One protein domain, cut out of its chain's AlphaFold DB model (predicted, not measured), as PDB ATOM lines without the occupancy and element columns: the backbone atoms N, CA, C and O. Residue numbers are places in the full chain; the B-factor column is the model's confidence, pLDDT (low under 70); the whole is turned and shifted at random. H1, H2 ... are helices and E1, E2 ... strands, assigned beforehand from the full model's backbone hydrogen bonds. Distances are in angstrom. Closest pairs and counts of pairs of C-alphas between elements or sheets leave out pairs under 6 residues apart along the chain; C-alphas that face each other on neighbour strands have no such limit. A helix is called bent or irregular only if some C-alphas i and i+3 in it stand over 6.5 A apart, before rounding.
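AT A GLANCE: This is residues 120 to 233 of the 390 residues of an uncharacterized protein of Catenulispora sp. 13_1_20CM_3_70_7 (UniProt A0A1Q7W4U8). The long helix H4 runs through the middle, with H2 packed nearly side by side on one side of it and the bent helix H1 crossing it on another; H2 and both arms of H1 run the same way as H4. A small sheet of two parallel strands, E1 next to E2, lies beside these helices, and the short irregular helix H3 lies beyond the sheet, far from H4. The printed part has 114 residues, with four named helices and two named strands in the order H1, E1, H2, H3, E2, H4, and its class is mostly helix. It is compact, with a radius of gyration of the C-alphas of 13.7 A and spans of 41 by 31 by 21 A.

IN THESE COORDINATES: H1, residues 120 to 144, begins with C-alpha 120 at (104.051, 27.261, 167.393). By its hydrogen bonds it was assigned as one helix, but it is bent: C-alphas 129 and 132 are 7.5 A apart. Its arms are H1a, residues 120 to 129, 14.2 A long, and H1b, residues 132 to 144, 18.8 A long, at a steep tilt of 54 degrees. E1 is residues 151 to 154. H2, residues 162 to 175, is 18.7 A long and begins with C-alpha 162 at (90.388, 15.452, 157.604). H3, residues 190 to 195, is irregular, with C-alphas 190 and 193 7.1 A apart. E2 is residues 198 to 201. H4, residues 210 to 231, is 31.6 A long and ends with C-alpha 231 at (86.763, 39.122, 141.238).

HOW THE PARTS SIT: H4 touches H1b at a steep tilt of 42 degrees, the closest C-alphas being those of Ala 138 and Leu 224, 4.4 A apart. With residues 211 to 216 alone, H4 touches H1a; the closest C-alphas, of Ala 123 and Thr 212, are 4.6 A apart. H2 touches H4 at a shallow tilt of 11 degrees, closest at the C-alphas of Leu 172 and Thr 225, 6.1 A apart. H2 is apart from both H1a and H1b. E1 and E2 are parallel neighbours, with N 152 and O 198 2.8 A apart, within hydrogen-bond range; with H2 and H3 between them along the chain they form a strand-helix-strand unit. Residues 152 to 153 of E1 also pair, parallel, with residues 186 to 187. H3 touches no helix; its closest C-alpha to E1 is that of Gln 193, 7.5 A from that of Gly 152. Every O i to N i+4 pair is within hydrogen-bond range in H1a, H2 and H4, against 8 of 9 in H1b and 0 of 2 in H3, where 1 of 3 O i to N i+3 pairs is.

THE WHOLE: The C-alphas of Glu 122 and Ala 180 are the two farthest apart, at 41.5 A. The printed part has no cut. The link from H2 to H3, 14 residues, is long, and that from H3 to E2 is tight. Mean pLDDT of the printed part is 86.8; residues 158 to 160, 180 to 182 and 189 to 194 are under 70.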
ATOM      1  N   ILE A 120     104.998  26.372 168.072       91.44
ATOM      2  CA  ILE A 120     104.051  27.261 167.393       91.44
ATOM      3  C   ILE A 120     104.692  28.581 166.963       91.44
ATOM      4  O   ILE A 120     104.329  29.084 165.907       91.44
ATOM      5  N   ARG A 121     105.623  29.134 167.751       91.75
ATOM      6  CA  ARG A 121     106.218  30.443 167.455       91.75
ATOM      7  C   ARG A 121     107.035  30.384 166.169       91.75
ATOM      8  O   ARG A 121     106.718  31.095 165.227       91.75
ATOM      9  N   GLU A 122     107.992  29.463 166.112       93.38
ATOM     10  CA  GLU A 122     108.798  29.206 164.913       93.38
ATOM     11  C   GLU A 122     107.902  28.855 163.716       93.38
ATOM     12  O   GLU A 122     108.097  29.345 162.604       93.38
ATOM     13  N   ALA A 123     106.857  28.050 163.945       93.25
ATOM     14  CA  ALA A 123     105.937  27.694 162.878       93.25
ATOM     15  C   ALA A 123     105.162  28.900 162.326       93.25
ATOM     16  O   ALA A 123     104.933  28.959 161.117       93.25
ATOM     17  N   TYR A 124     104.760  29.826 163.201       93.31
ATOM     18  CA  TYR A 124     104.067  31.054 162.833       93.31
ATOM     19  C   TYR A 124     104.995  32.031 162.118       93.31
ATOM     20  O   TYR A 124     104.607  32.547 161.081       93.31
ATOM     21  N   GLU A 125     106.216  32.236 162.614       94.12
ATOM     22  CA  GLU A 125     107.232  33.077 161.964       94.12
ATOM     23  C   GLU A 125     107.529  32.575 160.544       94.12
ATOM     24  O   GLU A 125     107.476  33.346 159.587       94.12
ATOM     25  N   GLY A 126     107.718  31.262 160.379       94.81
ATOM     26  CA  GLY A 126     107.898  30.655 159.061       94.81
ATOM     27  C   GLY A 126     106.671  30.771 158.151       94.81
ATOM     28  O   GLY A 126     106.817  30.814 156.936       94.81
ATOM     29  N   PHE A 127     105.456  30.816 158.707       94.56
ATOM     30  CA  PHE A 127     104.238  31.059 157.928       94.56
ATOM     31  C   PHE A 127     104.128  32.533 157.530       94.56
ATOM     32  O   PHE A 127     103.825  32.825 156.377       94.56
ATOM     33  N   ALA A 128     104.384  33.446 158.466       93.88
ATOM     34  CA  ALA A 128     104.295  34.883 158.256       93.88
ATOM     35  C   ALA A 128     105.253  35.332 157.146       93.88
ATOM     36  O   ALA A 128     104.846  36.092 156.276       93.88
ATOM     37  N   GLY A 129     106.466  34.769 157.102       95.38
ATOM     38  CA  GLY A 129     107.425  35.015 156.019       95.38
ATOM     39  C   GLY A 129     106.993  34.518 154.631       95.38
ATOM     40  O   GLY A 129     107.655  34.842 153.656       95.38
ATOM     41  N   LEU A 130     105.908  33.742 154.525       95.50
ATOM     42  CA  LEU A 130     105.346  33.246 153.260       95.50
ATOM     43  C   LEU A 130     103.987  33.876 152.928       95.50
ATOM     44  O   LEU A 130     103.414  33.573 151.881       95.50
ATOM     45  N   ALA A 131     103.414  34.676 153.832       94.19
ATOM     46  CA  ALA A 131     102.029  35.118 153.720       94.19
ATOM     47  C   ALA A 131     101.803  35.983 152.470       94.19
ATOM     48  O   ALA A 131     100.862  35.724 151.720       94.19
ATOM     49  N   ASP A 132     102.698  36.932 152.200       96.06
ATOM     50  CA  ASP A 132     102.587  37.841 151.053       96.06
ATOM     51  C   ASP A 132     102.727  37.104 149.714       96.06
ATOM     52  O   ASP A 132     101.939  37.326 148.789       96.06
ATOM     53  N   ASP A 133     103.655  36.147 149.628       97.19
ATOM     54  CA  ASP A 133     103.826  35.296 148.446       97.19
ATOM     55  C   ASP A 133     102.581  34.440 148.191       97.19
ATOM     56  O   ASP A 133     102.123  34.306 147.054       97.19
ATOM     57  N   ILE A 134     101.986  33.881 149.252       96.81
ATOM     58  CA  ILE A 134     100.740  33.112 149.152       96.81
ATOM     59  C   ILE A 134      99.579  34.014 148.716       96.81
ATOM     60  O   ILE A 134      98.755  33.589 147.905       96.81
ATOM     61  N   GLY A 135      99.502  35.245 149.225       96.12
ATOM     62  CA  GLY A 135      98.504  36.230 148.808       96.12
ATOM     63  C   GLY A 135      98.641  36.599 147.330       96.12
ATOM     64  O   GLY A 135      97.660  36.569 146.587       96.12
ATOM     65  N   THR A 136      99.870  36.851 146.879       97.69
ATOM     66  CA  THR A 136     100.194  37.155 145.477       97.69
ATOM     67  C   THR A 136      99.858  35.982 144.559       97.69
ATOM     68  O   THR A 136      99.217  36.162 143.518       97.69
ATOM     69  N   TRP A 137     100.214  34.760 144.966       97.31
ATOM     70  CA  TRP A 137      99.819  33.535 144.275       97.31
ATOM     71  C   TRP A 137      98.297  33.422 144.163       97.31
ATOM     72  O   TRP A 137      97.781  33.180 143.074       97.31
ATOM     73  N   ALA A 138      97.568  33.630 145.260       97.12
ATOM     74  CA  ALA A 138      96.114  33.516 145.289       97.12
ATOM     75  C   ALA A 138      95.437  34.521 144.349       97.12
ATOM     76  O   ALA A 138      94.529  34.141 143.611       97.12
ATOM     77  N   ALA A 139      95.896  35.775 144.346       97.00
ATOM     78  CA  ALA A 139      95.386  36.813 143.457       97.00
ATOM     79  C   ALA A 139      95.652  36.481 141.981       97.00
ATOM     80  O   ALA A 139      94.739  36.570 141.162       97.00
ATOM     81  N   THR A 140      96.871  36.037 141.665       96.81
ATOM     82  CA  THR A 140      97.273  35.663 140.300       96.81
ATOM     83  C   THR A 140      96.453  34.482 139.794       96.81
ATOM     84  O   THR A 140      95.806  34.572 138.755       96.81
ATOM     85  N   VAL A 141      96.393  33.396 140.568       95.62
ATOM     86  CA  VAL A 141      95.637  32.198 140.193       95.62
ATOM     87  C   VAL A 141      94.148  32.498 140.063       95.62
ATOM     88  O   VAL A 141      93.507  31.984 139.156       95.62
ATOM     89  N   ALA A 142      93.573  33.339 140.929       94.38
ATOM     90  CA  ALA A 142      92.154  33.676 140.850       94.38
ATOM     91  C   ALA A 142      91.764  34.351 139.519       94.38
ATOM     92  O   ALA A 142      90.631  34.165 139.072       94.38
ATOM     93  N   LEU A 143      92.685  35.079 138.872       93.25
ATOM     94  CA  LEU A 143      92.477  35.653 137.535       93.25
ATOM     95  C   LEU A 143      92.424  34.576 136.439       93.25
ATOM     96  O   LEU A 143      91.700  34.739 135.458       93.25
ATOM     97  N   GLU A 144      93.140  33.465 136.618       89.81
ATOM     98  CA  GLU A 144      93.177  32.335 135.678       89.81
ATOM     99  C   GLU A 144      91.932  31.434 135.783       89.81
ATOM    100  O   GLU A 144      91.634  30.663 134.870       89.81
ATOM    101  N   VAL A 145      91.170  31.531 136.881       88.62
ATOM    102  CA  VAL A 145      89.958  30.728 137.100       88.62
ATOM    103  C   VAL A 145      88.790  31.276 136.289       88.62
ATOM    104  O   VAL A 145      87.947  32.010 136.804       88.62
ATOM    105  N   THR A 146      88.717  30.907 135.014       84.44
ATOM    106  CA  THR A 146      87.658  31.341 134.088       84.44
ATOM    107  C   THR A 146      86.346  30.579 134.286       84.44
ATOM    108  O   THR A 146      85.295  31.214 134.372       84.44
ATOM    109  N   ASP A 147      86.402  29.253 134.442       87.50
ATOM    110  CA  ASP A 147      85.243  28.398 134.721       87.50
ATOM    111  C   ASP A 147      85.361  27.709 136.089       87.50
ATOM    112  O   ASP A 147      86.125  26.762 136.293       87.50
ATOM    113  N   LEU A 148      84.541  28.161 137.039       86.56
ATOM    114  CA  LEU A 148      84.511  27.618 138.394       86.56
ATOM    115  C   LEU A 148      83.997  26.168 138.446       86.56
ATOM    116  O   LEU A 148      84.384  25.448 139.358       86.56
ATOM    117  N   HIS A 149      83.158  25.717 137.505       83.25
ATOM    118  CA  HIS A 149      82.628  24.344 137.493       83.25
ATOM    119  C   HIS A 149      83.667  23.305 137.082       83.25
ATOM    120  O   HIS A 149      83.600  22.154 137.516       83.25
ATOM    121  N   ARG A 150      84.608  23.711 136.231       87.06
ATOM    122  CA  ARG A 150      85.655  22.852 135.674       87.06
ATOM    123  C   ARG A 150      87.000  23.053 136.365       87.06
ATOM    124  O   ARG A 150      88.002  22.489 135.933       87.06
ATOM    125  N   THR A 151      87.019  23.803 137.466       90.44
ATOM    126  CA  THR A 151      88.225  24.049 138.257       90.44
ATOM    127  C   THR A 151      88.247  23.184 139.513       90.44
ATOM    128  O   THR A 151      87.320  23.199 140.322       90.44
ATOM    129  N   GLY A 152      89.340  22.450 139.700       91.00
ATOM    130  CA  GLY A 152      89.608  21.650 140.887       91.00
ATOM    131  C   GLY A 152      90.723  22.250 141.743       91.00
ATOM    132  O   GLY A 152      91.734  22.711 141.218       91.00
ATOM    133  N   LEU A 153      90.592  22.189 143.069       92.06
ATOM    134  CA  LEU A 153      91.662  22.510 144.015       92.06
ATOM    135  C   LEU A 153      92.285  21.230 144.586       92.06
ATOM    136  O   LEU A 153      91.629  20.435 145.262       92.06
ATOM    137  N   HIS A 154      93.584  21.050 144.372       90.88
ATOM    138  CA  HIS A 154      94.356  19.932 144.896       90.88
ATOM    139  C   HIS A 154      95.198  20.368 146.105       90.88
ATOM    140  O   HIS A 154      96.175  21.109 145.986       90.88
ATOM    141  N   LEU A 155      94.869  19.830 147.283       87.94
ATOM    142  CA  LEU A 155      95.513  20.161 148.568       87.94
ATOM    143  C   LEU A 155      96.884  19.482 148.786       87.94
ATOM    144  O   LEU A 155      97.423  19.456 149.897       87.94
ATOM    145  N   GLY A 156      97.444  18.864 147.745       80.94
ATOM    146  CA  GLY A 156      98.735  18.180 147.807       80.94
ATOM    147  C   GLY A 156      98.722  16.966 148.742       80.94
ATOM    148  O   GLY A 156      97.677  16.411 149.084       80.94
ATOM    149  N   ARG A 157      99.909  16.582 149.229       73.75
ATOM    150  CA  ARG A 157     100.080  15.492 150.213       73.75
ATOM    151  C   ARG A 157      99.383  15.770 151.557       73.75
ATOM    152  O   ARG A 157      99.246  14.870 152.379       73.75
ATOM    153  N   HIS A 158      98.934  17.004 151.790       66.31
ATOM    154  CA  HIS A 158      98.252  17.422 153.014       66.31
ATOM    155  C   HIS A 158      96.728  17.241 152.949       66.31
ATOM    156  O   HIS A 158      96.087  17.181 153.999       66.31
ATOM    157  N   GLY A 159      96.158  17.063 151.750       60.81
ATOM    158  CA  GLY A 159      94.719  16.858 151.534       60.81
ATOM    159  C   GLY A 159      94.136  15.599 152.178       60.81
ATOM    160  O   GLY A 159      92.935  15.537 152.427       60.81
ATOM    161  N   GLY A 160      94.982  14.619 152.517       62.78
ATOM    162  CA  GLY A 160      94.571  13.417 153.250       62.78
ATOM    163  C   GLY A 160      94.182  13.673 154.713       62.78
ATOM    164  O   GLY A 160      93.628  12.787 155.363       62.78
ATOM    165  N   ARG A 161      94.451  14.866 155.261       81.69
ATOM    166  CA  ARG A 161      94.094  15.217 156.643       81.69
ATOM    167  C   ARG A 161      92.677  15.778 156.705       81.69
ATOM    168  O   ARG A 161      92.391  16.820 156.121       81.69
ATOM    169  N   GLU A 162      91.818  15.122 157.487       86.50
ATOM    170  CA  GLU A 162      90.388  15.452 157.604       86.50
ATOM    171  C   GLU A 162      90.141  16.943 157.906       86.50
ATOM    172  O   GLU A 162      89.303  17.555 157.252       86.50
ATOM    173  N   GLY A 163      90.895  17.545 158.836       90.69
ATOM    174  CA  GLY A 163      90.709  18.947 159.235       90.69
ATOM    175  C   GLY A 163      90.934  19.955 158.107       90.69
ATOM    176  O   GLY A 163      90.062  20.778 157.849       90.69
ATOM    177  N   LEU A 164      92.063  19.857 157.392       91.00
ATOM    178  CA  LEU A 164      92.362  20.748 156.261       91.00
ATOM    179  C   LEU A 164      91.364  20.541 155.118       91.00
ATOM    180  O   LEU A 164      90.893  21.508 154.531       91.00
ATOM    181  N   ARG A 165      90.998  19.283 154.838       91.31
ATOM    182  CA  ARG A 165      89.994  18.961 153.820       91.31
ATOM    183  C   ARG A 165      88.641  19.598 154.139       91.31
ATOM    184  O   ARG A 165      88.063  20.245 153.277       91.31
ATOM    185  N   LEU A 166      88.139  19.429 155.364       91.56
ATOM    186  CA  LEU A 166      86.858  20.009 155.783       91.56
ATOM    187  C   LEU A 166      86.900  21.540 155.794       91.56
ATOM    188  O   LEU A 166      85.936  22.169 155.369       91.56
ATOM    189  N   PHE A 167      88.022  22.131 156.215       93.75
ATOM    190  CA  PHE A 167      88.221  23.577 156.152       93.75
ATOM    191  C   PHE A 167      88.149  24.081 154.707       93.75
ATOM    192  O   PHE A 167      87.425  25.030 154.430       93.75
ATOM    193  N   ALA A 168      88.824  23.408 153.771       92.75
ATOM    194  CA  ALA A 168      88.804  23.795 152.367       92.75
ATOM    195  C   ALA A 168      87.442  23.588 151.700       92.75
ATOM    196  O   ALA A 168      87.002  24.456 150.951       92.75
ATOM    197  N   LEU A 169      86.733  22.501 152.026       91.06
ATOM    198  CA  LEU A 169      85.341  22.328 151.603       91.06
ATOM    199  C   LEU A 169      84.481  23.483 152.106       91.06
ATOM    200  O   LEU A 169      83.709  24.036 151.334       91.06
ATOM    201  N   GLN A 170      84.615  23.864 153.375       91.25
ATOM    202  CA  GLN A 170      83.869  24.983 153.925       91.25
ATOM    203  C   GLN A 170      84.218  26.298 153.216       91.25
ATOM    204  O   GLN A 170      83.306  26.968 152.736       91.25
ATOM    205  N   ALA A 171      85.501  26.635 153.083       91.62
ATOM    206  CA  ALA A 171      85.950  27.840 152.390       91.62
ATOM    207  C   ALA A 171      85.371  27.925 150.969       91.62
ATOM    208  O   ALA A 171      84.684  28.888 150.649       91.62
ATOM    209  N   LEU A 172      85.538  26.885 150.152       90.56
ATOM    210  CA  LEU A 172      85.078  26.888 148.763       90.56
ATOM    211  C   LEU A 172      83.549  26.843 148.656       90.56
ATOM    212  O   LEU A 172      82.925  27.704 148.041       90.56
ATOM    213  N   ARG A 173      82.909  25.854 149.282       89.44
ATOM    214  CA  ARG A 173      81.477  25.588 149.088       89.44
ATOM    215  C   ARG A 173      80.596  26.567 149.845       89.44
ATOM    216  O   ARG A 173      79.599  27.035 149.302       89.44
ATOM    217  N   GLN A 174      80.954  26.914 151.079       87.06
ATOM    218  CA  GLN A 174      80.205  27.905 151.845       87.06
ATOM    219  C   GLN A 174      80.601  29.334 151.446       87.06
ATOM    220  O   GLN A 174      79.736  30.210 151.363       87.06
ATOM    221  N   GLY A 175      81.885  29.575 151.163       87.88
ATOM    222  CA  GLY A 175      82.395  30.892 150.778       87.88
ATOM    223  C   GLY A 175      82.052  31.308 149.352       87.88
ATOM    224  O   GLY A 175      81.768  32.481 149.145       87.88
ATOM    225  N   LEU A 176      81.906  30.380 148.401       87.56
ATOM    226  CA  LEU A 176      81.564  30.701 147.002       87.56
ATOM    227  C   LEU A 176      80.195  30.151 146.578       87.56
ATOM    228  O   LEU A 176      79.455  30.826 145.872       87.56
ATOM    229  N   GLY A 177      79.805  28.972 147.066       85.25
ATOM    230  CA  GLY A 177      78.546  28.322 146.692       85.25
ATOM    231  C   GLY A 177      77.276  28.955 147.278       85.25
ATOM    232  O   GLY A 177      77.298  29.714 148.254       85.25
ATOM    233  N   GLY A 178      76.135  28.625 146.656       79.06
ATOM    234  CA  GLY A 178      74.798  29.095 147.055       79.06
ATOM    235  C   GLY A 178      74.528  30.586 146.807       79.06
ATOM    236  O   GLY A 178      73.581  31.144 147.373       79.06
ATOM    237  N   LYS A 179      75.378  31.239 146.006       81.88
ATOM    238  CA  LYS A 179      75.329  32.670 145.666       81.88
ATOM    239  C   LYS A 179      74.864  32.863 144.220       81.88
ATOM    240  O   LYS A 179      74.508  31.890 143.562       81.88
ATOM    241  N   ALA A 180      74.822  34.116 143.756       65.56
ATOM    242  CA  ALA A 180      74.366  34.483 142.408       65.56
ATOM    243  C   ALA A 180      75.046  33.659 141.297       65.56
ATOM    244  O   ALA A 180      74.412  33.328 140.302       65.56
ATOM    245  N   VAL A 181      76.302  33.257 141.514       62.28
ATOM    246  CA  VAL A 181      76.997  32.280 140.678       62.28
ATOM    247  C   VAL A 181      76.792  30.882 141.269       62.28
ATOM    248  O   VAL A 181      77.174  30.594 142.405       62.28
ATOM    249  N   SER A 182      76.185  29.984 140.493       63.25
ATOM    250  CA  SER A 182      75.916  28.589 140.871       63.25
ATOM    251  C   SER A 182      77.145  27.678 140.730       63.25
ATOM    252  O   SER A 182      77.015  26.455 140.717       63.25
ATOM    253  N   ALA A 183      78.348  28.242 140.692       74.12
ATOM    254  CA  ALA A 183      79.592  27.541 140.404       74.12
ATOM    255  C   ALA A 183      80.640  27.832 141.481       74.12
ATOM    256  O   ALA A 183      80.712  28.943 142.002       74.12
ATOM    257  N   TYR A 184      81.445  26.834 141.830       78.19
ATOM    258  CA  TYR A 184      82.587  26.980 142.730       78.19
ATOM    259  C   TYR A 184      83.628  25.907 142.396       78.19
ATOM    260  O   TYR A 184      83.218  24.801 142.028       78.19
ATOM    261  N   PRO A 185      84.934  26.185 142.571       80.62
ATOM    262  CA  PRO A 185      85.956  25.160 142.453       80.62
ATOM    263  C   PRO A 185      85.733  24.087 143.509       80.62
ATOM    264  O   PRO A 185      85.474  24.417 144.671       80.62
ATOM    265  N   ASP A 186      85.852  22.818 143.134       85.75
ATOM    266  CA  ASP A 186      85.704  21.713 144.084       85.75
ATOM    267  C   ASP A 186      87.048  21.066 144.428       85.75
ATOM    268  O   ASP A 186      88.057  21.276 143.758       85.75
ATOM    269  N   LEU A 187      87.095  20.286 145.506       86.69
ATOM    270  CA  LEU A 187      88.320  19.583 145.871       86.69
ATOM    271  C   LEU A 187      88.590  18.412 144.926       86.69
ATOM    272  O   LEU A 187      87.753  17.529 144.743       86.69
ATOM    273  N   VAL A 188      89.820  18.331 144.422       82.56
ATOM    274  CA  VAL A 188      90.287  17.148 143.697       82.56
ATOM    275  C   VAL A 188      90.532  16.025 144.703       82.56
ATOM    276  O   VAL A 188      91.516  16.036 145.445       82.56
ATOM    277  N   THR A 189      89.634  15.039 144.735       68.88
ATOM    278  CA  THR A 189      89.780  13.831 145.558       68.88
ATOM    279  C   THR A 189      89.893  12.579 144.691       68.88
ATOM    280  O   THR A 189      88.981  12.270 143.928       68.88
ATOM    281  N   GLY A 190      90.976  11.809 144.839       60.72
ATOM    282  CA  GLY A 190      91.130  10.511 144.165       60.72
ATOM    283  C   GLY A 190      91.045  10.601 142.633       60.72
ATOM    284  O   GLY A 190      91.686  11.456 142.030       60.72
ATOM    285  N   GLN A 191      90.248   9.723 142.007       47.00
ATOM    286  CA  GLN A 191      90.085   9.637 140.543       47.00
ATOM    287  C   GLN A 191      89.261  10.779 139.910       47.00
ATOM    288  O   GLN A 191      89.070  10.798 138.698       47.00
ATOM    289  N   ALA A 192      88.811  11.765 140.694       58.09
ATOM    290  CA  ALA A 192      88.024  12.896 140.197       58.09
ATOM    291  C   ALA A 192      88.834  13.916 139.370       58.09
ATOM    292  O   ALA A 192      88.248  14.841 138.820       58.09
ATOM    293  N   GLN A 193      90.160  13.763 139.243       60.41
ATOM    294  CA  GLN A 193      90.990  14.717 138.497       60.41
ATOM    295  C   GLN A 193      90.560  14.862 137.026       60.41
ATOM    296  O   GLN A 193      90.617  15.964 136.496       60.41
ATOM    297  N   ALA A 194      90.059  13.794 136.398       60.25
ATOM    298  CA  ALA A 194      89.604  13.817 135.004       60.25
ATOM    299  C   ALA A 194      88.348  14.685 134.754       60.25
ATOM    300  O   ALA A 194      87.982  14.903 133.606       60.25
ATOM    301  N   HIS A 195      87.673  15.161 135.807       74.81
ATOM    302  CA  HIS A 195      86.475  16.002 135.687       74.81
ATOM    303  C   HIS A 195      86.791  17.502 135.593       74.81
ATOM    304  O   HIS A 195      85.888  18.290 135.309       74.81
ATOM    305  N   PHE A 196      88.045  17.891 135.838       83.12
ATOM    306  CA  PHE A 196      88.478  19.281 135.895       83.12
ATOM    307  C   PHE A 196      89.401  19.606 134.722       83.12
ATOM    308  O   PHE A 196      90.376  18.893 134.488       83.12
ATOM    309  N   ASP A 197      89.117  20.706 134.030       85.25
ATOM    310  CA  ASP A 197      89.979  21.243 132.971       85.25
ATOM    311  C   ASP A 197      91.197  21.949 133.575       85.25
ATOM    312  O   ASP A 197      92.299  21.895 133.032       85.25
ATOM    313  N   VAL A 198      91.004  22.576 134.739       86.88
ATOM    314  CA  VAL A 198      92.045  23.304 135.465       86.88
ATOM    315  C   VAL A 198      92.188  22.716 136.860       86.88
ATOM    316  O   VAL A 198      91.217  22.603 137.608       86.88
ATOM    317  N   VAL A 199      93.415  22.361 137.243       90.38
ATOM    318  CA  VAL A 199      93.725  21.878 138.593       90.38
ATOM    319  C   VAL A 199      94.717  22.813 139.261       90.38
ATOM    320  O   VAL A 199      95.917  22.778 138.989       90.38
ATOM    321  N   ILE A 200      94.211  23.599 140.203       91.56
ATOM    322  CA  ILE A 200      95.010  24.488 141.036       91.56
ATOM    323  C   ILE A 200      95.670  23.663 142.131       91.56
ATOM    324  O   ILE A 200      95.017  22.900 142.847       91.56
ATOM    325  N   ARG A 201      96.977  23.837 142.308       91.75
ATOM    326  CA  ARG A 201      97.725  23.232 143.411       91.75
ATOM    327  C   ARG A 201      98.071  24.311 144.417       91.75
ATOM    328  O   ARG A 201      98.658  25.319 144.043       91.75
ATOM    329  N   ILE A 202      97.728  24.083 145.686       90.38
ATOM    330  CA  ILE A 202      98.169  24.990 146.752       90.38
ATOM    331  C   ILE A 202      99.708  25.037 146.792       90.38
ATOM    332  O   ILE A 202     100.336  23.990 146.571       90.38
ATOM    333  N   PRO A 203     100.323  26.197 147.090       88.75
ATOM    334  CA  PRO A 203     101.770  26.312 147.171       88.75
ATOM    335  C   PRO A 203     102.334  25.324 148.191       88.75
ATOM    336  O   PRO A 203     101.824  25.184 149.306       88.75
ATOM    337  N   ALA A 204     103.392  24.620 147.800       82.56
ATOM    338  CA  ALA A 204     104.101  23.693 148.664       82.56
ATOM    339  C   ALA A 204     105.576  24.081 148.689       82.56
ATOM    340  O   ALA A 204     106.268  23.949 147.685       82.56
ATOM    341  N   VAL A 205     106.051  24.519 149.852       80.81
ATOM    342  CA  VAL A 205     107.471  24.797 150.074       80.81
ATOM    343  C   VAL A 205     108.101  23.561 150.730       80.81
ATOM    344  O   VAL A 205     107.680  23.159 151.829       80.81
ATOM    345  N   PRO A 206     109.058  22.890 150.061       79.88
ATOM    346  CA  PRO A 206     109.774  21.753 150.627       79.88
ATOM    347  C   PRO A 206     110.507  22.120 151.925       79.88
ATOM    348  O   PRO A 206     110.859  23.269 152.153       79.88
ATOM    349  N   GLY A 207     110.736  21.137 152.798       82.44
ATOM    350  CA  GLY A 207     111.554  21.320 154.008       82.44
ATOM    351  C   GLY A 207     110.884  22.032 155.191       82.44
ATOM    352  O   GLY A 207     111.372  21.907 156.308       82.44
ATOM    353  N   LEU A 208     109.736  22.695 155.008       86.12
ATOM    354  CA  LEU A 208     109.075  23.416 156.104       86.12
ATOM    355  C   LEU A 208     108.601  22.511 157.262       86.12
ATOM    356  O   LEU A 208     108.214  21.358 157.036       86.12
ATOM    357  N   PRO A 209     108.491  23.025 158.498       88.62
ATOM    358  CA  PRO A 209     107.852  22.300 159.592       88.62
ATOM    359  C   PRO A 209     106.382  21.927 159.289       88.62
ATOM    360  O   PRO A 209     105.667  22.662 158.595       88.62
ATOM    361  N   PRO A 210     105.860  20.797 159.815       87.75
ATOM    362  CA  PRO A 210     104.490  20.353 159.542       87.75
ATOM    363  C   PRO A 210     103.389  21.360 159.895       87.75
ATOM    364  O   PRO A 210     102.383  21.418 159.181       87.75
ATOM    365  N   LEU A 211     103.552  22.128 160.977       89.69
ATOM    366  CA  LEU A 211     102.575  23.140 161.378       89.69
ATOM    367  C   LEU A 211     102.624  24.361 160.450       89.69
ATOM    368  O   LEU A 211     101.565  24.789 160.001       89.69
ATOM    369  N   THR A 212     103.815  24.832 160.068       92.88
ATOM    370  CA  THR A 212     103.997  25.922 159.092       92.88
ATOM    371  C   THR A 212     103.302  25.609 157.776       92.88
ATOM    372  O   THR A 212     102.491  26.395 157.298       92.88
ATOM    373  N   ARG A 213     103.511  24.401 157.230       90.88
ATOM    374  CA  ARG A 213     102.801  23.955 156.017       90.88
ATOM    375  C   ARG A 213     101.286  23.932 156.189       90.88
ATOM    376  O   ARG A 213     100.554  24.207 155.248       90.88
ATOM    377  N   THR A 214     100.809  23.575 157.381       91.06
ATOM    378  CA  THR A 214      99.369  23.552 157.672       91.06
ATOM    379  C   THR A 214      98.796  24.967 157.696       91.06
ATOM    380  O   THR A 214      97.756  25.200 157.091       91.06
ATOM    381  N   MET A 215      99.486  25.909 158.348       93.69
ATOM    382  CA  MET A 215      99.116  27.327 158.378       93.69
ATOM    383  C   MET A 215      99.112  27.929 156.968       93.69
ATOM    384  O   MET A 215      98.101  28.495 156.561       93.69
ATOM    385  N   ALA A 216     100.180  27.708 156.198       94.12
ATOM    386  CA  ALA A 216     100.294  28.148 154.810       94.12
ATOM    387  C   ALA A 216      99.161  27.593 153.931       94.12
ATOM    388  O   ALA A 216      98.548  28.339 153.179       94.12
ATOM    389  N   ALA A 217      98.816  26.308 154.065       93.50
ATOM    390  CA  ALA A 217      97.718  25.706 153.311       93.50
ATOM    391  C   ALA A 217      96.340  26.285 153.684       93.50
ATOM    392  O   ALA A 217      95.531  26.550 152.797       93.50
ATOM    393  N   LEU A 218      96.062  26.485 154.979       94.19
ATOM    394  CA  LEU A 218      94.815  27.111 155.445       94.19
ATOM    395  C   LEU A 218      94.688  28.547 154.921       94.19
ATOM    396  O   LEU A 218      93.617  28.943 154.455       94.19
ATOM    397  N   TYR A 219      95.792  29.294 154.951       94.75
ATOM    398  CA  TYR A 219      95.843  30.655 154.440       94.75
ATOM    399  C   TYR A 219      95.687  30.696 152.918       94.75
ATOM    400  O   TYR A 219      94.840  31.431 152.430       94.75
ATOM    401  N   ALA A 220      96.388  29.838 152.170       94.88
ATOM    402  CA  ALA A 220      96.280  29.744 150.712       94.88
ATOM    403  C   ALA A 220      94.846  29.457 150.251       94.88
ATOM    404  O   ALA A 220      94.345  30.092 149.328       94.88
ATOM    405  N   VAL A 221      94.157  28.531 150.922       94.31
ATOM    406  CA  VAL A 221      92.745  28.229 150.652       94.31
ATOM    407  C   VAL A 221      91.860  29.448 150.921       94.31
ATOM    408  O   VAL A 221      90.991  29.766 150.108       94.31
ATOM    409  N   SER A 222      92.073  30.128 152.049       94.12
ATOM    410  CA  SER A 222      91.293  31.308 152.437       94.12
ATOM    411  C   SER A 222      91.512  32.468 151.466       94.12
ATOM    412  O   SER A 222      90.541  33.008 150.942       94.12
ATOM    413  N   ALA A 223      92.773  32.789 151.171       94.62
ATOM    414  CA  ALA A 223      93.177  33.842 150.252       94.62
ATOM    415  C   ALA A 223      92.653  33.579 148.837       94.62
ATOM    416  O   ALA A 223      92.005  34.447 148.270       94.62
ATOM    417  N   LEU A 224      92.821  32.365 148.295       94.69
ATOM    418  CA  LEU A 224      92.305  32.022 146.964       94.69
ATOM    419  C   LEU A 224      90.783  32.167 146.896       94.69
ATOM    420  O   LEU A 224      90.252  32.750 145.954       94.69
ATOM    421  N   THR A 225      90.075  31.669 147.911       92.44
ATOM    422  CA  THR A 225      88.615  31.803 147.990       92.44
ATOM    423  C   THR A 225      88.208  33.280 148.019       92.44
ATOM    424  O   THR A 225      87.297  33.676 147.292       92.44
ATOM    425  N   ALA A 226      88.893  34.097 148.825       92.06
ATOM    426  CA  ALA A 226      88.667  35.536 148.917       92.06
ATOM    427  C   ALA A 226      88.976  36.268 147.600       92.06
ATOM    428  O   ALA A 226      88.188  37.090 147.152       92.06
ATOM    429  N   CYS A 227      90.066  35.946 146.910       93.69
ATOM    430  CA  CYS A 227      90.373  36.555 145.618       93.69
ATOM    431  C   CYS A 227      89.313  36.196 144.566       93.69
ATOM    432  O   CYS A 227      88.796  37.085 143.891       93.69
ATOM    433  N   ILE A 228      88.918  34.917 144.475       92.38
ATOM    434  CA  ILE A 228      87.900  34.464 143.514       92.38
ATOM    435  C   ILE A 228      86.580  35.195 143.732       92.38
ATOM    436  O   ILE A 228      86.026  35.751 142.789       92.38
ATOM    437  N   GLY A 229      86.040  35.206 144.950       90.12
ATOM    438  CA  GLY A 229      84.744  35.852 145.144       90.12
ATOM    439  C   GLY A 229      84.802  37.379 144.964       90.12
ATOM    440  O   GLY A 229      83.803  37.928 144.520       90.12
ATOM    441  N   ILE A 230      85.939  38.060 145.211       91.12
ATOM    442  CA  ILE A 230      86.079  39.512 144.992       91.12
ATOM    443  C   ILE A 230      85.990  39.774 143.492       91.12
ATOM    444  O   ILE A 230      85.155  40.559 143.051       91.12
ATOM    445  N   LEU A 231      86.775  39.036 142.700       91.31
ATOM    446  CA  LEU A 231      86.763  39.122 141.238       91.31
ATOM    447  C   LEU A 231      85.403  38.755 140.626       91.31
ATOM    448  O   LEU A 231      85.083  39.177 139.517       91.31
ATOM    449  N   ARG A 232      84.595  37.961 141.335       88.12
ATOM    450  CA  ARG A 232      83.255  37.536 140.907       88.12
ATOM    451  C   ARG A 232      82.119  38.343 141.547       88.12
ATOM    452  O   ARG A 232      80.961  37.987 141.342       88.12
ATOM    453  N   GLY A 233      82.421  39.394 142.315       88.06
ATOM    454  CA  GLY A 233      81.418  40.230 142.984       88.06
ATOM    455  C   GLY A 233      80.516  39.457 143.957       88.06
ATOM    456  O   GLY A 233      79.346  39.792 144.130       88.06
TER     457      GLY A 233